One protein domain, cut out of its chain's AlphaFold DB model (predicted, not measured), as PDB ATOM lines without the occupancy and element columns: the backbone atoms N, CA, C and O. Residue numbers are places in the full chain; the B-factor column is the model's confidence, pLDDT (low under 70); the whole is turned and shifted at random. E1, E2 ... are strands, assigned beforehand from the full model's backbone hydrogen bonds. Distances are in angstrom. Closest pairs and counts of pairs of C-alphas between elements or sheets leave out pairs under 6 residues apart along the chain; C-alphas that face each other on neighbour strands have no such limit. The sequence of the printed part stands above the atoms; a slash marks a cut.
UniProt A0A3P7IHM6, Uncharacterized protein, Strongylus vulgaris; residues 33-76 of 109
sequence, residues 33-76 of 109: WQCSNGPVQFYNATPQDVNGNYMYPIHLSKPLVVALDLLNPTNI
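What this domain is: This is residues 33 to 76 of the 109 residues of an uncharacterized protein of Strongylus vulgaris (UniProt A0A3P7IHM6). With little regular structure, the printed part is a long two-stranded hairpin, E1 and E2 side by side as a narrow ribbon, with a wide loop, residues 49 to 64, at one end. At the other end residues 33 to 40 hook round into E1, and residues 72 to 76 trail off from E2. The 44 printed residues hold no named helix and two antiparallel strands, all strand by class, with 15 residues in them. The whole is loose and elongated, radius of gyration of the C-alphas 12.9 A, spanning 36 by 19 by 14 A.

How they stand to each other: Compare E1, residues 41 to 48, with E2, residues 65 to 71: this hairpin's directions stand at 163 degrees. C-alphas 42 and 70 face each other at 4.4 A. Look at N 43 and O 69, 2.8 A apart, within hydrogen-bond range.

Where its parts are: Find C-alpha 41 at (101.415, 153.174, 164.478); E1 runs 20.5 A to C-alpha 48. E2 runs 19.1 A, ending at C-alpha 71, (106.489, 153.231, 163.589).

The domain as a whole: The farthest C-alphas, Ser 61 and Thr 74, are 37.2 A apart. The link E1 to E2 is long, 16 residues. The printed part has no cut, and no printed residue is under 70 in pLDDT.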
ATOM      1  N   TRP A  33      93.515 161.854 164.563       90.81
ATOM      2  CA  TRP A  33      93.440 160.555 165.210       90.81
ATOM      3  C   TRP A  33      93.772 159.475 164.185       90.81
ATOM      4  O   TRP A  33      93.535 159.630 162.986       90.81
ATOM      5  N   GLN A  34      94.319 158.361 164.656       90.69
ATOM      6  CA  GLN A  34      94.543 157.191 163.822       90.69
ATOM      7  C   GLN A  34      93.223 156.425 163.651       90.69
ATOM      8  O   GLN A  34      92.603 156.008 164.625       90.69
ATOM      9  N   CYS A  35      92.786 156.228 162.405       86.94
ATOM     10  CA  CYS A  35      91.512 155.559 162.110       86.94
ATOM     11  C   CYS A  35      91.573 154.022 162.163       86.94
ATOM     12  O   CYS A  35      90.527 153.380 162.155       86.94
ATOM     13  N   SER A  36      92.763 153.413 162.160       85.31
ATOM     14  CA  SER A  36      92.931 151.957 162.070       85.31
ATOM     15  C   SER A  36      93.778 151.404 163.212       85.31
ATOM     16  O   SER A  36      94.725 152.039 163.651       85.31
ATOM     17  N   ASN A  37      93.514 150.168 163.639       84.12
ATOM     18  CA  ASN A  37      94.382 149.435 164.573       84.12
ATOM     19  C   ASN A  37      95.408 148.567 163.819       84.12
ATOM     20  O   ASN A  37      95.653 147.418 164.178       84.12
ATOM     21  N   GLY A  38      95.931 149.087 162.705       86.75
ATOM     22  CA  GLY A  38      96.864 148.370 161.840       86.75
ATOM     23  C   GLY A  38      98.264 148.195 162.450       86.75
ATOM     24  O   GLY A  38      98.561 148.716 163.526       86.75
ATOM     25  N   PRO A  39      99.162 147.485 161.742       88.19
ATOM     26  CA  PRO A  39     100.531 147.251 162.208       88.19
ATOM     27  C   PRO A  39     101.392 148.522 162.216       88.19
ATOM     28  O   PRO A  39     102.389 148.567 162.927       88.19
ATOM     29  N   VAL A  40     101.018 149.546 161.441       89.06
ATOM     30  CA  VAL A  40     101.672 150.859 161.451       89.06
ATOM     31  C   VAL A  40     101.018 151.728 162.518       89.06
ATOM     32  O   VAL A  40      99.795 151.873 162.541       89.06
ATOM     33  N   GLN A  41     101.836 152.294 163.394       91.75
ATOM     34  CA  GLN A  41     101.415 153.174 164.478       91.75
ATOM     35  C   GLN A  41     101.838 154.604 164.161       91.75
ATOM     36  O   GLN A  41     102.991 154.833 163.807       91.75
ATOM     37  N   PHE A  42     100.916 155.550 164.295       92.44
ATOM     38  CA  PHE A  42     101.153 156.979 164.127       92.44
ATOM     39  C   PHE A  42     101.165 157.631 165.508       92.44
ATOM     40  O   PHE A  42     100.221 157.478 166.283       92.44
ATOM     41  N   TYR A  43     102.234 158.355 165.823       93.44
ATOM     42  CA  TYR A  43     102.411 159.023 167.113       93.44
ATOM     43  C   TYR A  43     102.009 160.492 167.078       93.44
ATOM     44  O   TYR A  43     101.543 161.018 168.087       93.44
ATOM     45  N   ASN A  44     102.184 161.155 165.935       94.31
ATOM     46  CA  ASN A  44     101.723 162.518 165.729       94.31
ATOM     47  C   ASN A  44     101.332 162.777 164.271       94.31
ATOM     48  O   ASN A  44     101.700 162.045 163.353       94.31
ATOM     49  N   ALA A  45     100.586 163.862 164.091       94.38
ATOM     50  CA  ALA A  45     100.442 164.551 162.827       94.38
ATOM     51  C   ALA A  45     100.511 166.051 163.102       94.38
ATOM     52  O   ALA A  45      99.788 166.558 163.960       94.38
ATOM     53  N   THR A  46     101.400 166.751 162.403       95.31
ATOM     54  CA  THR A  46     101.626 168.183 162.614       95.31
ATOM     55  C   THR A  46     101.547 168.916 161.279       95.31
ATOM     56  O   THR A  46     102.380 168.656 160.407       95.31
ATOM     57  N   PRO A  47     100.579 169.831 161.087       94.56
ATOM     58  CA  PRO A  47     100.515 170.640 159.882       94.56
ATOM     59  C   PRO A  47     101.638 171.676 159.894       94.56
ATOM     60  O   PRO A  47     101.862 172.369 160.892       94.56
ATOM     61  N   GLN A  48     102.338 171.782 158.773       94.75
ATOM     62  CA  GLN A  48     103.458 172.692 158.599       94.75
ATOM     63  C   GLN A  48     103.324 173.494 157.306       94.75
ATOM     64  O   GLN A  48     102.678 173.070 156.342       94.75
ATOM     65  N   ASP A  49     103.933 174.676 157.292       91.50
ATOM     66  CA  ASP A  49     104.213 175.397 156.058       91.50
ATOM     67  C   ASP A  49     105.384 174.741 155.295       91.50
ATOM     68  O   ASP A  49     106.031 173.802 155.760       91.50
ATOM     69  N   VAL A  50     105.688 175.264 154.108       89.88
ATOM     70  CA  VAL A  50     106.804 174.779 153.274       89.88
ATOM     71  C   VAL A  50     108.189 174.948 153.915       89.88
ATOM     72  O   VAL A  50     109.160 174.393 153.409       89.88
ATOM     73  N   ASN A  51     108.293 175.706 155.008       92.31
ATOM     74  CA  ASN A  51     109.531 175.944 155.746       92.31
ATOM     75  C   ASN A  51     109.618 175.085 157.023       92.31
ATOM     76  O   ASN A  51     110.578 175.226 157.778       92.31
ATOM     77  N   GLY A  52     108.629 174.221 157.286       92.38
ATOM     78  CA  GLY A  52     108.573 173.370 158.476       92.38
ATOM     79  C   GLY A  52     108.003 174.049 159.726       92.38
ATOM     80  O   GLY A  52     108.034 173.460 160.808       92.38
ATOM     81  N   ASN A  53     107.468 175.268 159.620       93.88
ATOM     82  CA  ASN A  53     106.838 175.944 160.754       93.88
ATOM     83  C   ASN A  53     105.412 175.438 160.948       93.88
ATOM     84  O   ASN A  53     104.685 175.261 159.972       93.88
ATOM     85  N   TYR A  54     104.981 175.279 162.202       93.88
ATOM     86  CA  TYR A  54     103.594 174.932 162.512       93.88
ATOM     87  C   TYR A  54     102.619 175.931 161.875       93.88
ATOM     88  O   TYR A  54     102.778 177.144 162.027       93.88
ATOM     89  N   MET A  55     101.595 175.417 161.192       92.44
ATOM     90  CA  MET A  55     100.614 176.240 160.489       92.44
ATOM     91  C   MET A  55      99.187 175.778 160.786       92.44
ATOM     92  O   MET A  55      98.789 174.667 160.436       92.44
ATOM     93  N   TYR A  56      98.396 176.679 161.367       91.75
ATOM     94  CA  TYR A  56      96.946 176.553 161.471       91.75
ATOM     95  C   TYR A  56      96.291 177.945 161.500       91.75
ATOM     96  O   TYR A  56      96.832 178.827 162.171       91.75
ATOM     97  N   PRO A  57      95.146 178.174 160.831       90.12
ATOM     98  CA  PRO A  57      94.441 177.269 159.917       90.12
ATOM     99  C   PRO A  57      95.255 176.941 158.656       90.12
ATOM    100  O   PRO A  57      96.164 177.671 158.264       90.12
ATOM    101  N   ILE A  58      94.936 175.812 158.023       87.25
ATOM    102  CA  ILE A  58      95.629 175.354 156.814       87.25
ATOM    103  C   ILE A  58      95.239 176.232 155.617       87.25
ATOM    104  O   ILE A  58      94.060 176.401 155.304       87.25
ATOM    105  N   HIS A  59      96.237 176.734 154.889       85.75
ATOM    106  CA  HIS A  59      96.031 177.477 153.648       85.75
ATOM    107  C   HIS A  59      96.076 176.553 152.426       85.75
ATOM    108  O   HIS A  59      97.145 176.278 151.889       85.75
ATOM    109  N   LEU A  60      94.904 176.142 151.932       80.12
ATOM    110  CA  LEU A  60      94.774 175.251 150.765       80.12
ATOM    111  C   LEU A  60      95.163 175.892 149.416       80.12
ATOM    112  O   LEU A  60      95.156 175.220 148.392       80.12
ATOM    113  N   SER A  61      95.517 177.182 149.391       84.94
ATOM    114  CA  SER A  61      96.111 177.843 148.217       84.94
ATOM    115  C   SER A  61      97.610 177.562 148.057       84.94
ATOM    116  O   SER A  61      98.233 178.042 147.108       84.94
ATOM    117  N   LYS A  62      98.200 176.818 148.995       85.56
ATOM    118  CA  LYS A  62      99.608 176.420 149.022       85.56
ATOM    119  C   LYS A  62      99.701 174.913 149.288       85.56
ATOM    120  O   LYS A  62      98.736 174.334 149.790       85.56
ATOM    121  N   PRO A  63     100.845 174.272 148.982       85.69
ATOM    122  CA  PRO A  63     101.068 172.883 149.363       85.69
ATOM    123  C   PRO A  63     100.840 172.678 150.865       85.69
ATOM    124  O   PRO A  63     101.382 173.420 151.686       85.69
ATOM    125  N   LEU A  64     100.036 171.674 151.208       85.62
ATOM    126  CA  LEU A  64      99.850 171.218 152.580       85.62
ATOM    127  C   LEU A  64     100.963 170.227 152.919       85.62
ATOM    128  O   LEU A  64     101.072 169.180 152.281       85.62
ATOM    129  N   VAL A  65     101.756 170.542 153.939       90.44
ATOM    130  CA  VAL A  65     102.746 169.623 154.505       90.44
ATOM    131  C   VAL A  65     102.222 169.118 155.843       90.44
ATOM    132  O   VAL A  65     101.810 169.905 156.694       90.44
ATOM    133  N   VAL A  66     102.223 167.799 156.033       91.75
ATOM    134  CA  VAL A  66     101.900 167.167 157.317       91.75
ATOM    135  C   VAL A  66     103.086 166.309 157.722       91.75
ATOM    136  O   VAL A  66     103.382 165.308 157.073       91.75
ATOM    137  N   ALA A  67     103.769 166.712 158.788       93.50
ATOM    138  CA  ALA A  67     104.814 165.908 159.400       93.50
ATOM    139  C   ALA A  67     104.169 164.800 160.242       93.50
ATOM    140  O   ALA A  67     103.248 165.071 161.017       93.50
ATOM    141  N   LEU A  68     104.640 163.566 160.062       92.44
ATOM    142  CA  LEU A  68     104.120 162.366 160.712       92.44
ATOM    143  C   LEU A  68     105.276 161.585 161.331       92.44
ATOM    144  O   LEU A  68     106.182 161.155 160.616       92.44
ATOM    145  N   ASP A  69     105.190 161.328 162.628       93.19
ATOM    146  CA  ASP A  69     106.015 160.341 163.310       93.19
ATOM    147  C   ASP A  69     105.263 159.015 163.315       93.19
ATOM    148  O   ASP A  69     104.172 158.899 163.881       93.19
ATOM    149  N   LEU A  70     105.845 158.005 162.673       91.44
ATOM    150  CA  LEU A  70     105.245 156.685 162.554       91.44
ATOM    151  C   LEU A  70     106.252 155.572 162.836       91.44
ATOM    152  O   LEU A  70     107.441 155.689 162.543       91.44
ATOM    153  N   LEU A  71     105.754 154.470 163.388       90.25
ATOM    154  CA  LEU A  71     106.489 153.231 163.589       90.25
ATOM    155  C   LEU A  71     105.823 152.119 162.796       90.25
ATOM    156  O   LEU A  71     104.643 151.817 162.966       90.25
ATOM    157  N   ASN A  72     106.621 151.455 161.973       89.06
ATOM    158  CA  ASN A  72     106.225 150.248 161.279       89.06
ATOM    159  C   ASN A  72     107.196 149.116 161.654       89.06
ATOM    160  O   ASN A  72     108.294 149.051 161.104       89.06
ATOM    161  N   PRO A  73     106.827 148.238 162.599       86.00
ATOM    162  CA  PRO A  73     107.746 147.252 163.156       86.00
ATOM    163  C   PRO A  73     107.886 145.981 162.306       86.00
ATOM    164  O   PRO A  73     108.714 145.136 162.629       86.00
ATOM    165  N   THR A  74     107.058 145.794 161.272       83.62
ATOM    166  CA  THR A  74     106.899 144.483 160.613       83.62
ATOM    167  C   THR A  74     107.475 144.436 159.207       83.62
ATOM    168  O   THR A  74     108.286 143.565 158.909       83.62
ATOM    169  N   ASN A  75     107.062 145.361 158.344       83.00
ATOM    170  CA  ASN A  75     107.346 145.294 156.915       83.00
ATOM    171  C   ASN A  75     108.089 146.541 156.450       83.00
ATOM    172  O   ASN A  75     107.802 147.641 156.906       83.00
ATOM    173  N   ILE A  76     108.982 146.392 155.478       84.75
ATOM    174  CA  ILE A  76     109.499 147.529 154.716       84.75
ATOM    175  C   ILE A  76     108.603 147.677 153.489       84.75
ATOM    176  O   ILE A  76     108.484 146.748 152.693       84.75
TER     177      ILE A  76